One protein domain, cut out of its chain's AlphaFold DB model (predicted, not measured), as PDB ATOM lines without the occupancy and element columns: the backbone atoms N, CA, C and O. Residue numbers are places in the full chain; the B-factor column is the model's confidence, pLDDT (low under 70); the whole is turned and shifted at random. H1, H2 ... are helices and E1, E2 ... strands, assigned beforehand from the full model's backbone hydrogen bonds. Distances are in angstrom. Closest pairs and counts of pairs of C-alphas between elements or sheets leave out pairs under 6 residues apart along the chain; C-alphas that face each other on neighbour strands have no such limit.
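Overview. This is residues 18 to 125 of the 227 residues of the protein "Gmad2 domain-containing protein" of Chloroflexi bacterium (UniProt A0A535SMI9). A strongly twisted sheet of four strands, E2 to E5, curls round one helix, H3, which packs on one face of it, while the opposite face has no named helix. A second helix, H1, lies off one end of this sheet, near the short helix H2, and the strand E1 sticks out from the body as a short arm. The printed part has 108 residues, with three named helices and five named strands in the order E1, H1, H2, H3, E2, E3, E4, E5. The sheet runs E2, E3, E4, E5, all antiparallel, and the class is mixed, helices and strands. The whole is compact, with a radius of gyration of the C-alphas of 13.6 A and spans of 45 by 32 by 24 A.

Along the chain. E1 is residues 18 to 21, and C-alpha 18 stands at (119.982, 203.147, 56.482). H1, residues 32 to 43, is 16.0 A long. H2 is residues 48 to 51, and H3, residues 53 to 62, is 14.2 A long, with C-alpha 53 at (127.945, 188.100, 28.083). E2 is residues 75 to 80, 13.6 A; E3 is residues 87 to 93, 20.0 A; E4 is residues 101 to 108, 22.7 A; E5 is residues 118 to 124, 17.1 A, ending with C-alpha 124 at (112.159, 187.274, 30.194).

Arrangement. E2, E3, E4 and E5 form a meander, each strand the antiparallel neighbour of the one before, with E2 and E5 as edge strands. E2 and E3, a hairpin, have N 76 and O 91 at 2.8 A. E3 and E4, a hairpin, have N 90 and O 104 at 2.9 A. E4 and E5, a hairpin at 147 degrees between directions, have N 105 and O 122 at 2.9 A. With H3 on one face, helix and sheet make two layers; the closest C-alphas of H3 and E3 are those of Thr 54 and Val 90, 6.5 A apart. H2 only grazes the sheet, with residues 49 to 51. H2 and H3 only just touch, only at the corner by their link, with 3 pairs of C-alphas within 8 A; the closest are those of Trp 49 and Leu 55, 5.4 A. H1 and H2 are close but not clearly touching, the C-alphas of Val 42 and Pro 48 being 6.0 A apart. H1 is not on the sheet, and E1 pairs with no named strand. In H1 and H3 every O i to N i+4 pair is within hydrogen-bond range; H2 is too short for such a pair.

Size, cuts and confidence. The two C-alphas farthest apart, those of Leu 18 and Ala 97, are 48.4 A apart. The printed part has no cut. The link from H3 to E2, residues 63 to 74, is long. Mean pLDDT of the printed part is 94.9, that of E1 is 83, and no printed residue is under 70.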
ATOM      1  N   LEU A  18     119.570 204.182  57.422       84.94
ATOM      2  CA  LEU A  18     119.982 203.147  56.482       84.94
ATOM      3  C   LEU A  18     118.834 202.157  56.259       84.94
ATOM      4  O   LEU A  18     118.339 201.541  57.204       84.94
ATOM      5  N   VAL A  19     118.435 201.981  55.000       83.38
ATOM      6  CA  VAL A  19     117.423 201.002  54.591       83.38
ATOM      7  C   VAL A  19     118.067 199.885  53.772       83.38
ATOM      8  O   VAL A  19     118.962 200.174  52.972       83.38
ATOM      9  N   PRO A  20     117.629 198.625  53.950       79.44
ATOM     10  CA  PRO A  20     118.069 197.518  53.111       79.44
ATOM     11  C   PRO A  20     117.780 197.786  51.633       79.44
ATOM     12  O   PRO A  20     116.732 198.338  51.289       79.44
ATOM     13  N   VAL A  21     118.700 197.379  50.769       83.69
ATOM     14  CA  VAL A  21     118.529 197.363  49.315       83.69
ATOM     15  C   VAL A  21     119.033 196.046  48.760       83.69
ATOM     16  O   VAL A  21     119.963 195.470  49.310       83.69
ATOM     17  N   ALA A  22     118.436 195.605  47.657       85.50
ATOM     18  CA  ALA A  22     118.909 194.431  46.944       85.50
ATOM     19  C   ALA A  22     119.964 194.791  45.897       85.50
ATOM     20  O   ALA A  22     119.821 195.765  45.139       85.50
ATOM     21  N   PHE A  23     120.983 193.937  45.821       90.62
ATOM     22  CA  PHE A  23     121.888 193.862  44.680       90.62
ATOM     23  C   PHE A  23     121.076 193.572  43.406       90.62
ATOM     24  O   PHE A  23     120.234 192.675  43.428       90.62
ATOM     25  N   PRO A  24     121.295 194.272  42.278       92.38
ATOM     26  CA  PRO A  24     120.513 194.034  41.062       92.38
ATOM     27  C   PRO A  24     120.791 192.678  40.390       92.38
ATOM     28  O   PRO A  24     120.021 192.270  39.525       92.38
ATOM     29  N   GLY A  25     121.887 191.993  40.740       95.19
ATOM     30  CA  GLY A  25     122.253 190.705  40.152       95.19
ATOM     31  C   GLY A  25     121.337 189.555  40.583       95.19
ATOM     32  O   GLY A  25     120.993 189.400  41.760       95.19
ATOM     33  N   ILE A  26     120.951 188.754  39.591       97.06
ATOM     34  CA  ILE A  26     120.191 187.503  39.682       97.06
ATOM     35  C   ILE A  26     121.112 186.300  39.464       97.06
ATOM     36  O   ILE A  26     120.801 185.233  39.973       97.06
ATOM     37  N   PHE A  27     122.183 186.438  38.674       98.19
ATOM     38  CA  PHE A  27     123.137 185.372  38.349       98.19
ATOM     39  C   PHE A  27     124.414 185.958  37.708       98.19
ATOM     40  O   PHE A  27     124.277 186.848  36.870       98.19
ATOM     41  N   PRO A  28     125.615 185.397  37.940       97.19
ATOM     42  CA  PRO A  28     125.898 184.297  38.864       97.19
ATOM     43  C   PRO A  28     125.722 184.685  40.331       97.19
ATOM     44  O   PRO A  28     125.448 183.804  41.150       97.19
ATOM     45  N   ASP A  29     125.768 185.982  40.626       95.62
ATOM     46  CA  ASP A  29     125.854 186.487  41.982       95.62
ATOM     47  C   ASP A  29     124.557 187.180  42.410       95.62
ATOM     48  O   ASP A  29     124.040 188.080  41.749       95.62
ATOM     49  N   LEU A  30     124.012 186.757  43.555       92.50
ATOM     50  CA  LEU A  30     122.816 187.371  44.143       92.50
ATOM     51  C   LEU A  30     123.164 188.527  45.083       92.50
ATOM     52  O   LEU A  30     122.268 189.228  45.545       92.50
ATOM     53  N   THR A  31     124.440 188.736  45.393       90.44
ATOM     54  CA  THR A  31     124.894 189.771  46.326       90.44
ATOM     55  C   THR A  31     126.145 190.440  45.780       90.44
ATOM     56  O   THR A  31     126.981 189.775  45.167       90.44
ATOM     57  N   ARG A  32     126.336 191.732  46.073       90.56
ATOM     58  CA  ARG A  32     127.583 192.427  45.723       90.56
ATOM     59  C   ARG A  32     128.814 191.751  46.310       90.56
ATOM     60  O   ARG A  32     129.822 191.657  45.627       90.56
ATOM     61  N   TYR A  33     128.728 191.244  47.540       88.94
ATOM     62  CA  TYR A  33     129.850 190.553  48.172       88.94
ATOM     63  C   TYR A  33     130.319 189.337  47.355       88.94
ATOM     64  O   TYR A  33     131.520 189.151  47.163       88.94
ATOM     65  N   GLN A  34     129.384 188.522  46.852       92.44
ATOM     66  CA  GLN A  34     129.717 187.399  45.967       92.44
ATOM     67  C   GLN A  34     130.333 187.903  44.657       92.44
ATOM     68  O   GLN A  34     131.412 187.445  44.286       92.44
ATOM     69  N   ALA A  35     129.723 188.918  44.041       94.62
ATOM     70  CA  ALA A  35     130.197 189.489  42.784       94.62
ATOM     71  C   ALA A  35     131.617 190.081  42.893       94.62
ATOM     72  O   ALA A  35     132.457 189.870  42.023       94.62
ATOM     73  N   GLU A  36     131.939 190.787  43.979       94.50
ATOM     74  CA  GLU A  36     133.282 191.328  44.233       94.50
ATOM     75  C   GLU A  36     134.315 190.218  44.478       94.50
ATOM     76  O   GLU A  36     135.444 190.288  43.976       94.50
ATOM     77  N   ALA A  37     133.934 189.170  45.213       94.94
ATOM     78  CA  ALA A  37     134.790 188.007  45.417       94.94
ATOM     79  C   ALA A  37     135.077 187.292  44.087       94.94
ATOM     80  O   ALA A  37     136.228 186.955  43.796       94.94
ATOM     81  N   ASP A  38     134.058 187.125  43.247       96.38
ATOM     82  CA  ASP A  38     134.190 186.511  41.931       96.38
ATOM     83  C   ASP A  38     134.951 187.395  40.944       96.38
ATOM     84  O   ASP A  38     135.782 186.893  40.183       96.38
ATOM     85  N   GLN A  39     134.791 188.716  41.014       97.50
ATOM     86  CA  GLN A  39     135.626 189.660  40.279       97.50
ATOM     87  C   GLN A  39     137.104 189.493  40.651       97.50
ATOM     88  O   GLN A  39     137.961 189.486  39.765       97.50
ATOM     89  N   ALA A  40     137.429 189.321  41.936       97.25
ATOM     90  CA  ALA A  40     138.804 189.091  42.372       97.25
ATOM     91  C   ALA A  40     139.380 187.772  41.825       97.25
ATOM     92  O   ALA A  40     140.552 187.737  41.443       97.25
ATOM     93  N   GLN A  41     138.569 186.712  41.731       97.75
ATOM     94  CA  GLN A  41     138.959 185.449  41.089       97.75
ATOM     95  C   GLN A  41     139.179 185.623  39.581       97.75
ATOM     96  O   GLN A  41     140.181 185.156  39.034       97.75
ATOM     97  N   VAL A  42     138.289 186.350  38.906       97.44
ATOM     98  CA  VAL A  42     138.403 186.648  37.472       97.44
ATOM     99  C   VAL A  42     139.638 187.485  37.160       97.44
ATOM    100  O   VAL A  42     140.341 187.199  36.190       97.44
ATOM    101  N   ASN A  43     139.979 188.443  38.020       96.75
ATOM    102  CA  ASN A  43     141.208 189.231  37.902       96.75
ATOM    103  C   ASN A  43     142.481 188.366  38.008       96.75
ATOM    104  O   ASN A  43     143.529 188.761  37.501       96.75
ATOM    105  N   GLN A  44     142.394 187.183  38.624       97.19
ATOM    106  CA  GLN A  44     143.473 186.185  38.701       97.19
ATOM    107  C   GLN A  44     143.439 185.178  37.534       97.19
ATOM    108  O   GLN A  44     144.229 184.237  37.498       97.19
ATOM    109  N   GLY A  45     142.543 185.364  36.560       96.19
ATOM    110  CA  GLY A  45     142.395 184.495  35.391       96.19
ATOM    111  C   GLY A  45     141.487 183.281  35.613       96.19
ATOM    112  O   GLY A  45     141.384 182.427  34.731       96.19
ATOM    113  N   HIS A  46     140.809 183.184  36.759       97.19
ATOM    114  CA  HIS A  46     139.838 182.121  37.011       97.19
ATOM    115  C   HIS A  46     138.483 182.445  36.374       97.19
ATOM    116  O   HIS A  46     138.098 183.598  36.258       97.19
ATOM    117  N   GLN A  47     137.737 181.417  35.954       95.25
ATOM    118  CA  GLN A  47     136.371 181.567  35.422       95.25
ATOM    119  C   GLN A  47     136.203 182.684  34.358       95.25
ATOM    120  O   GLN A  47     135.268 183.483  34.441       95.25
ATOM    121  N   PRO A  48     137.046 182.732  33.305       95.94
ATOM    122  CA  PRO A  48     137.037 183.823  32.320       95.94
ATOM    123  C   PRO A  48     135.712 183.952  31.556       95.94
ATOM    124  O   PRO A  48     135.450 184.975  30.926       95.94
ATOM    125  N   TRP A  49     134.854 182.930  31.621       96.94
ATOM    126  CA  TRP A  49     133.518 182.958  31.042       96.94
ATOM    127  C   TRP A  49     132.661 184.112  31.577       96.94
ATOM    128  O   TRP A  49     131.880 184.662  30.807       96.94
ATOM    129  N   LYS A  50     132.871 184.552  32.827       97.56
ATOM    130  CA  LYS A  50     132.144 185.678  33.443       97.56
ATOM    131  C   LYS A  50     132.404 187.030  32.772       97.56
ATOM    132  O   LYS A  50     131.650 187.977  32.978       97.56
ATOM    133  N   LEU A  51     133.446 187.133  31.944       97.38
ATOM    134  CA  LEU A  51     133.751 188.323  31.139       97.38
ATOM    135  C   LEU A  51     133.028 188.339  29.782       97.38
ATOM    136  O   LEU A  51     133.056 189.355  29.086       97.38
ATOM    137  N   SER A  52     132.374 187.237  29.401       97.69
ATOM    138  CA  SER A  52     131.640 187.092  28.145       97.69
ATOM    139  C   SER A  52     130.140 187.038  28.407       97.69
ATOM    140  O   SER A  52     129.644 186.070  28.977       97.69
ATOM    141  N   ALA A  53     129.400 188.042  27.928       98.19
ATOM    142  CA  ALA A  53     127.945 188.100  28.083       98.19
ATOM    143  C   ALA A  53     127.259 186.833  27.537       98.19
ATOM    144  O   ALA A  53     126.351 186.288  28.160       98.19
ATOM    145  N   THR A  54     127.731 186.319  26.396       98.06
ATOM    146  CA  THR A  54     127.217 185.083  25.795       98.06
ATOM    147  C   THR A  54     127.445 183.877  26.700       98.06
ATOM    148  O   THR A  54     126.506 183.120  26.939       98.06
ATOM    149  N   LEU A  55     128.662 183.702  27.231       98.06
ATOM    150  CA  LEU A  55     128.966 182.555  28.093       98.06
ATOM    151  C   LEU A  55     128.245 182.658  29.442       98.06
ATOM    152  O   LEU A  55     127.765 181.645  29.941       98.06
ATOM    153  N   THR A  56     128.096 183.862  30.001       98.38
ATOM    154  CA  THR A  56     127.297 184.084  31.215       98.38
ATOM    155  C   THR A  56     125.828 183.727  30.995       98.38
ATOM    156  O   THR A  56     125.246 183.003  31.802       98.38
ATOM    157  N   ALA A  57     125.229 184.146  29.876       98.50
ATOM    158  CA  ALA A  57     123.851 183.787  29.539       98.50
ATOM    159  C   ALA A  57     123.675 182.272  29.299       98.50
ATOM    160  O   ALA A  57     122.662 181.694  29.693       98.50
ATOM    161  N   GLN A  58     124.669 181.604  28.704       98.19
ATOM    162  CA  GLN A  58     124.678 180.143  28.566       98.19
ATOM    163  C   GLN A  58     124.810 179.437  29.916       98.19
ATOM    164  O   GLN A  58     124.107 178.458  30.157       98.19
ATOM    165  N   ALA A  59     125.653 179.943  30.817       98.31
ATOM    166  CA  ALA A  59     125.806 179.405  32.165       98.31
ATOM    167  C   ALA A  59     124.509 179.530  32.983       98.31
ATOM    168  O   ALA A  59     124.123 178.571  33.654       98.31
ATOM    169  N   LEU A  60     123.791 180.653  32.864       98.38
ATOM    170  CA  LEU A  60     122.448 180.819  33.432       98.38
ATOM    171  C   LEU A  60     121.490 179.742  32.896       98.38
ATOM    172  O   LEU A  60     120.810 179.074  33.676       98.38
ATOM    173  N   ALA A  61     121.445 179.555  31.574       97.50
ATOM    174  CA  ALA A  61     120.595 178.546  30.940       97.50
ATOM    175  C   ALA A  61     120.942 177.116  31.387       97.50
ATOM    176  O   ALA A  61     120.050 176.309  31.643       97.50
ATOM    177  N   ALA A  62     122.230 176.815  31.539       97.44
ATOM    178  CA  ALA A  62     122.732 175.510  31.958       97.44
ATOM    179  C   ALA A  62     122.541 175.213  33.455       97.44
ATOM    180  O   ALA A  62     122.657 174.057  33.880       97.44
ATOM    181  N   SER A  63     122.297 176.250  34.263       97.06
ATOM    182  CA  SER A  63     122.228 176.147  35.718       97.06
ATOM    183  C   SER A  63     121.187 175.118  36.152       97.06
ATOM    184  O   SER A  63     120.002 175.215  35.822       97.06
ATOM    185  N   GLN A  64     121.638 174.139  36.940       95.38
ATOM    186  CA  GLN A  64     120.786 173.062  37.441       95.38
ATOM    187  C   GLN A  64     119.784 173.536  38.500       95.38
ATOM    188  O   GLN A  64     118.763 172.882  38.705       95.38
ATOM    189  N   SER A  65     120.036 174.676  39.140       95.19
ATOM    190  CA  SER A  65     119.107 175.274  40.105       95.19
ATOM    191  C   SER A  65     118.095 176.221  39.452       95.19
ATOM    192  O   SER A  65     117.137 176.623  40.100       95.19
ATOM    193  N   LEU A  66     118.287 176.570  38.172       96.88
ATOM    194  CA  LEU A  66     117.443 177.528  37.457       96.88
ATOM    195  C   LEU A  66     116.748 176.870  36.258       96.88
ATOM    196  O   LEU A  66     115.675 176.292  36.406       96.88
ATOM    197  N   LEU A  67     117.353 176.946  35.071       96.50
ATOM    198  CA  LEU A  67     116.700 176.594  33.806       96.50
ATOM    199  C   LEU A  67     116.930 175.146  33.367       96.50
ATOM    200  O   LEU A  67     116.093 174.594  32.653       96.50
ATOM    201  N   LYS A  68     118.023 174.515  33.812       95.62
ATOM    202  CA  LYS A  68     118.369 173.115  33.508       95.62
ATOM    203  C   LYS A  68     118.473 172.801  32.006       95.62
ATOM    204  O   LYS A  68     118.286 171.653  31.614       95.62
ATOM    205  N   TRP A  69     118.755 173.792  31.159       95.62
ATOM    206  CA  TRP A  69     118.954 173.572  29.724       95.62
ATOM    207  C   TRP A  69     120.336 172.980  29.438       95.62
ATOM    208  O   TRP A  69     121.191 172.857  30.317       95.62
ATOM    209  N   GLY A  70     120.573 172.607  28.179       91.94
ATOM    210  CA  GLY A  70     121.886 172.147  27.745       91.94
ATOM    211  C   GLY A  70     122.955 173.246  27.878       91.94
ATOM    212  O   GLY A  70     122.682 174.399  27.543       91.94
ATOM    213  N   PRO A  71     124.198 172.906  28.270       90.81
ATOM    214  CA  PRO A  71     125.291 173.877  28.413       90.81
ATOM    215  C   PRO A  71     125.680 174.569  27.101       90.81
ATOM    216  O   PRO A  71     126.281 175.637  27.114       90.81
ATOM    217  N   ASN A  72     125.296 173.977  25.970       90.69
ATOM    218  CA  ASN A  72     125.540 174.501  24.632       90.69
ATOM    219  C   ASN A  72     124.284 175.141  24.018       90.69
ATOM    220  O   ASN A  72     124.184 175.226  22.794       90.69
ATOM    221  N   ALA A  73     123.310 175.551  24.842       95.75
ATOM    222  CA  ALA A  73     122.148 176.304  24.384       95.75
ATOM    223  C   ALA A  73     122.609 177.490  23.512       95.75
ATOM    224  O   ALA A  73     123.444 178.285  23.963       95.75
ATOM    225  N   PRO A  74     122.141 177.609  22.253       96.94
ATOM    226  CA  PRO A  74     122.564 178.694  21.380       96.94
ATOM    227  C   PRO A  74     122.254 180.050  22.008       96.94
ATOM    228  O   PRO A  74     121.109 180.319  22.373       96.94
ATOM    229  N   ALA A  75     123.276 180.895  22.111       98.00
ATOM    230  CA  ALA A  75     123.167 182.240  22.648       98.00
ATOM    231  C   ALA A  75     123.649 183.258  21.611       98.00
ATOM    232  O   ALA A  75     124.671 183.066  20.951       98.00
ATOM    233  N   THR A  76     122.891 184.334  21.431       98.12
ATOM    234  CA  THR A  76     123.167 185.376  20.439       98.12
ATOM    235  C   THR A  76     123.022 186.741  21.087       98.12
ATOM    236  O   THR A  76     121.984 187.048  21.672       98.12
ATOM    237  N   ILE A  77     124.063 187.566  20.979       98.31
ATOM    238  CA  ILE A  77     124.018 188.960  21.423       98.31
ATOM    239  C   ILE A  77     123.008 189.706  20.549       98.31
ATOM    240  O   ILE A  77     123.157 189.762  19.331       98.31
ATOM    241  N   ALA A  78     121.986 190.274  21.183       97.88
ATOM    242  CA  ALA A  78     121.021 191.159  20.543       97.88
ATOM    243  C   ALA A  78     121.497 192.622  20.583       97.88
ATOM    244  O   ALA A  78     121.297 193.359  19.621       97.88
ATOM    245  N   SER A  79     122.151 193.040  21.674       98.06
ATOM    246  CA  SER A  79     122.744 194.379  21.812       98.06
ATOM    247  C   SER A  79     123.819 194.428  22.905       98.06
ATOM    248  O   SER A  79     123.681 193.743  23.920       98.06
ATOM    249  N   GLY A  80     124.830 195.289  22.746       97.62
ATOM    250  CA  GLY A  80     125.905 195.482  23.728       97.62
ATOM    251  C   GLY A  80     126.820 194.260  23.867       97.62
ATOM    252  O   GLY A  80     127.111 193.582  22.883       97.62
ATOM    253  N   GLY A  81     127.251 193.949  25.094       95.38
ATOM    254  CA  GLY A  81     128.012 192.726  25.403       95.38
ATOM    255  C   GLY A  81     129.469 192.704  24.932       95.38
ATOM    256  O   GLY A  81     130.158 191.703  25.138       95.38
ATOM    257  N   GLY A  82     129.957 193.791  24.335       93.62
ATOM    258  CA  GLY A  82     131.353 193.969  23.965       93.62
ATOM    259  C   GLY A  82     132.290 194.155  25.164       93.62
ATOM    260  O   GLY A  82     131.890 194.301  26.324       93.62
ATOM    261  N   SER A  83     133.594 194.194  24.882       90.38
ATOM    262  CA  SER A  83     134.643 194.309  25.907       90.38
ATOM    263  C   SER A  83     134.620 195.627  26.689       90.38
ATOM    264  O   SER A  83     135.174 195.676  27.783       90.38
ATOM    265  N   ARG A  84     133.979 196.671  26.145       93.44
ATOM    266  CA  ARG A  84     133.824 198.000  26.762       93.44
ATOM    267  C   ARG A  84     132.373 198.373  27.058       93.44
ATOM    268  O   ARG A  84     132.128 199.438  27.614       93.44
ATOM    269  N   ASP A  85     131.420 197.519  26.699       97.00
ATOM    270  CA  ASP A  85     130.018 197.786  26.991       97.00
ATOM    271  C   ASP A  85     129.734 197.522  28.468       97.00
ATOM    272  O   ASP A  85     130.276 196.586  29.062       97.00
ATOM    273  N   ILE A  86     128.859 198.342  29.044       97.69
ATOM    274  CA  ILE A  86     128.391 198.204  30.431       97.69
ATOM    275  C   ILE A  86     127.077 197.421  30.529       97.69
ATOM    276  O   ILE A  86     126.759 196.915  31.599       97.69
ATOM    277  N   ASN A  87     126.348 197.287  29.417       98.50
ATOM    278  CA  ASN A  87     125.085 196.557  29.319       98.50
ATOM    279  C   ASN A  87     125.144 195.530  28.184       98.50
ATOM    280  O   ASN A  87     125.843 195.726  27.185       98.50
ATOM    281  N   ALA A  88     124.371 194.457  28.324       98.56
ATOM    282  CA  ALA A  88     124.203 193.451  27.287       98.56
ATOM    283  C   ALA A  88     122.782 192.890  27.290       98.56
ATOM    284  O   ALA A  88     122.164 192.726  28.341       98.56
ATOM    285  N   VAL A  89     122.291 192.542  26.105       98.69
ATOM    286  CA  VAL A  89     121.074 191.753  25.923       98.69
ATOM    287  C   VAL A  89     121.433 190.550  25.071       98.69
ATOM    288  O   VAL A  89     121.953 190.698  23.963       98.69
ATOM    289  N   VAL A  90     121.169 189.356  25.592       98.75
ATOM    290  CA  VAL A  90     121.479 188.086  24.937       98.75
ATOM    291  C   VAL A  90     120.215 187.248  24.835       98.75
ATOM    292  O   VAL A  90     119.515 187.022  25.817       98.75
ATOM    293  N   SER A  91     119.926 186.775  23.631       98.44
ATOM    294  CA  SER A  91     118.883 185.789  23.376       98.44
ATOM    295  C   SER A  91     119.469 184.392  23.555       98.44
ATOM    296  O   SER A  91     120.494 184.092  22.944       98.44
ATOM    297  N   VAL A  92     118.846 183.544  24.376       98.38
ATOM    298  CA  VAL A  92     119.253 182.144  24.568       98.38
ATOM    299  C   VAL A  92     118.103 181.228  24.184       98.38
ATOM    300  O   VAL A  92     116.989 181.360  24.696       98.38
ATOM    301  N   LYS A  93     118.370 180.280  23.288       96.81
ATOM    302  CA  LYS A  93     117.385 179.312  22.803       96.81
ATOM    303  C   LYS A  93     117.595 177.958  23.473       96.81
ATOM    304  O   LYS A  93     118.701 177.423  23.452       96.81
ATOM    305  N   SER A  94     116.526 177.382  24.015       94.31
ATOM    306  CA  SER A  94     116.580 176.036  24.580       94.31
ATOM    307  C   SER A  94     116.827 174.978  23.505       94.31
ATOM    308  O   SER A  94     116.376 175.102  22.365       94.31
ATOM    309  N   THR A  95     117.526 173.911  23.882       90.50
ATOM    310  CA  THR A  95     117.729 172.723  23.042       90.50
ATOM    311  C   THR A  95     116.644 171.661  23.238       90.50
ATOM    312  O   THR A  95     116.653 170.660  22.528       90.50
ATOM    313  N   HIS A  96     115.735 171.849  24.198       89.94
ATOM    314  CA  HIS A  96     114.642 170.915  24.471       89.94
ATOM    315  C   HIS A  96     113.524 171.000  23.425       89.94
ATOM    316  O   HIS A  96     113.321 172.029  22.771       89.94
ATOM    317  N   ALA A  97     112.777 169.908  23.266       83.44
ATOM    318  CA  ALA A  97     111.681 169.853  22.308       83.44
ATOM    319  C   ALA A  97     110.539 170.777  22.755       83.44
ATOM    320  O   ALA A  97     110.090 170.719  23.897       83.44
ATOM    321  N   GLY A  98     110.062 171.644  21.857       75.19
ATOM    322  CA  GLY A  98     108.980 172.590  22.164       75.19
ATOM    323  C   GLY A  98     109.357 173.698  23.155       75.19
ATOM    324  O   GLY A  98     108.481 174.451  23.579       75.19
ATOM    325  N   ALA A  99     110.636 173.815  23.520       76.50
ATOM    326  CA  ALA A  99     111.104 174.844  24.433       76.50
ATOM    327  C   ALA A  99     111.363 176.178  23.715       76.50
ATOM    328  O   ALA A  99     111.623 176.247  22.510       76.50
ATOM    329  N   GLY A 100     111.232 177.260  24.478       87.56
ATOM    330  CA  GLY A 100     111.238 178.620  23.976       87.56
ATOM    331  C   GLY A 100     112.622 179.259  23.922       87.56
ATOM    332  O   GLY A 100     113.677 178.621  23.936       87.56
ATOM    333  N   THR A 101     112.593 180.580  23.817       96.00
ATOM    334  CA  THR A 101     113.758 181.458  23.875       96.00
ATOM    335  C   THR A 101     113.575 182.399  25.057       96.00
ATOM    336  O   THR A 101     112.469 182.896  25.289       96.00
ATOM    337  N   ILE A 102     114.646 182.634  25.807       98.12
ATOM    338  CA  ILE A 102     114.700 183.676  26.830       98.12
ATOM    339  C   ILE A 102     115.536 184.847  26.323       98.12
ATOM    340  O   ILE A 102     116.483 184.672  25.559       98.12
ATOM    341  N   THR A 103     115.191 186.041  26.778       98.62
ATOM    342  CA  THR A 103     116.023 187.236  26.673       98.62
ATOM    343  C   THR A 103     116.636 187.502  28.038       98.62
ATOM    344  O   THR A 103     115.919 187.663  29.026       98.62
ATOM    345  N   VAL A 104     117.963 187.534  28.079       98.75
ATOM    346  CA  VAL A 104     118.778 187.767  29.268       98.75
ATOM    347  C   VAL A 104     119.358 189.171  29.168       98.75
ATOM    348  O   VAL A 104     120.123 189.462  28.248       98.75
ATOM    349  N   THR A 105     118.986 190.041  30.101       98.62
ATOM    350  CA  THR A 105     119.566 191.381  30.238       98.62
ATOM    351  C   THR A 105     120.622 191.346  31.329       98.62
ATOM    352  O   THR A 105     120.408 190.748  32.383       98.62
ATOM    353  N   MET A 106     121.770 191.959  31.059       98.50
ATOM    354  CA  MET A 106     122.924 191.971  31.948       98.50
ATOM    355  C   MET A 106     123.525 193.367  32.055       98.50
ATOM    356  O   MET A 106     123.468 194.157  31.109       98.50
ATOM    357  N   SER A 107     124.189 193.617  33.179       98.25
ATOM    358  CA  SER A 107     125.075 194.763  33.369       98.25
ATOM    359  C   SER A 107     126.418 194.318  33.929       98.25
ATOM    360  O   SER A 107     126.488 193.320  34.646       98.25
ATOM    361  N   ARG A 108     127.482 195.069  33.648       97.69
ATOM    362  CA  ARG A 108     128.762 194.841  34.322       97.69
ATOM    363  C   ARG A 108     128.668 195.211  35.796       97.69
ATOM    364  O   ARG A 108     128.041 196.218  36.141       97.69
ATOM    365  N   LEU A 109     129.352 194.440  36.637       96.56
ATOM    366  CA  LEU A 109     129.555 194.765  38.044       96.56
ATOM    367  C   LEU A 109     130.056 196.211  38.167       96.56
ATOM    368  O   LEU A 109     131.012 196.612  37.500       96.56
ATOM    369  N   GLU A 110     129.338 197.005  38.963       91.12
ATOM    370  CA  GLU A 110     129.607 198.431  39.205       91.12
ATOM    371  C   GLU A 110     129.693 199.304  37.941       91.12
ATOM    372  O   GLU A 110     130.312 200.364  37.955       91.12
ATOM    373  N   GLN A 111     129.071 198.877  36.834       92.94
ATOM    374  CA  GLN A 111     129.180 199.544  35.528       92.94
ATOM    375  C   GLN A 111     130.635 199.657  35.032       92.94
ATOM    376  O   GLN A 111     130.966 200.514  34.211       92.94
ATOM    377  N   ASN A 112     131.524 198.779  35.507       93.81
ATOM    378  CA  ASN A 112     132.937 198.817  35.167       93.81
ATOM    379  C   ASN A 112     133.181 198.280  33.746       93.81
ATOM    380  O   ASN A 112     133.414 197.087  33.544       93.81
ATOM    381  N   SER A 113     133.227 199.176  32.757       93.81
ATOM    382  CA  SER A 113     133.559 198.869  31.354       93.81
ATOM    383  C   SER A 113     134.972 198.306  31.136       93.81
ATOM    384  O   SER A 113     135.338 197.979  30.010       93.81
ATOM    385  N   ASN A 114     135.804 198.235  32.178       93.12
ATOM    386  CA  ASN A 114     137.214 197.861  32.110       93.12
ATOM    387  C   ASN A 114     137.463 196.516  32.806       93.12
ATOM    388  O   ASN A 114     138.336 196.405  33.662       93.12
ATOM    389  N   GLY A 115     136.694 195.492  32.427       91.12
ATOM    390  CA  GLY A 115     136.869 194.132  32.950       91.12
ATOM    391  C   GLY A 115     135.913 193.743  34.077       91.12
ATOM    392  O   GLY A 115     136.129 192.704  34.694       91.12
ATOM    393  N   GLY A 116     134.850 194.520  34.321       96.62
ATOM    394  CA  GLY A 116     133.773 194.113  35.226       96.62
ATOM    395  C   GLY A 116     133.095 192.823  34.754       96.62
ATOM    396  O   GLY A 116     132.789 192.711  33.564       96.62
ATOM    397  N   ILE A 117     132.868 191.859  35.643       98.06
ATOM    398  CA  ILE A 117     132.107 190.639  35.341       98.06
ATOM    399  C   ILE A 117     130.660 190.974  34.961       98.06
ATOM    400  O   ILE A 117     130.137 192.023  35.339       98.06
ATOM    401  N   TRP A 118     130.023 190.106  34.177       98.56
ATOM    402  CA  TRP A 118     128.619 190.261  33.798       98.56
ATOM    403  C   TRP A 118     127.685 189.671  34.847       98.56
ATOM    404  O   TRP A 118     127.765 188.477  35.128       98.56
ATOM    405  N   GLU A 119     126.739 190.488  35.303       98.44
ATOM    406  CA  GLU A 119     125.618 190.075  36.141       98.44
ATOM    407  C   GLU A 119     124.321 190.129  35.342       98.44
ATOM    408  O   GLU A 119     123.992 191.147  34.730       98.44
ATOM    409  N   VAL A 120     123.563 189.039  35.364       98.62
ATOM    410  CA  VAL A 120     122.187 188.979  34.874       98.62
ATOM    411  C   VAL A 120     121.312 189.802  35.799       98.62
ATOM    412  O   VAL A 120     121.286 189.558  36.996       98.62
ATOM    413  N   THR A 121     120.566 190.746  35.242       97.38
ATOM    414  CA  THR A 121     119.664 191.634  35.989       97.38
ATOM    415  C   THR A 121     118.200 191.409  35.634       97.38
ATOM    416  O   THR A 121     117.312 191.809  36.376       97.38
ATOM    417  N   SER A 122     117.918 190.750  34.507       97.06
ATOM    418  CA  SER A 122     116.560 190.349  34.144       97.06
ATOM    419  C   SER A 122     116.570 189.168  33.180       97.06
ATOM    420  O   SER A 122     117.426 189.068  32.297       97.06
ATOM    421  N   VAL A 123     115.575 188.295  33.323       98.56
ATOM    422  CA  VAL A 123     115.290 187.198  32.395       98.56
ATOM    423  C   VAL A 123     113.826 187.291  32.006       98.56
ATOM    424  O   VAL A 123     112.967 187.399  32.880       98.56
ATOM    425  N   THR A 124     113.534 187.244  30.709       98.00
ATOM    426  CA  THR A 124     112.159 187.274  30.194       98.00
ATOM    427  C   THR A 124     111.961 186.279  29.058       98.00
ATOM    428  O   THR A 124     112.890 185.959  28.318       98.00
ATOM    429  N   SER A 125     110.724 185.820  28.877       97.25
ATOM    430  CA  SER A 125     110.298 185.032  27.718       97.25
ATOM    431  C   SER A 125     109.176 185.753  26.968       97.25
ATOM    432  O   SER A 125     108.364 186.437  27.598       97.25
TER     433      SER A 125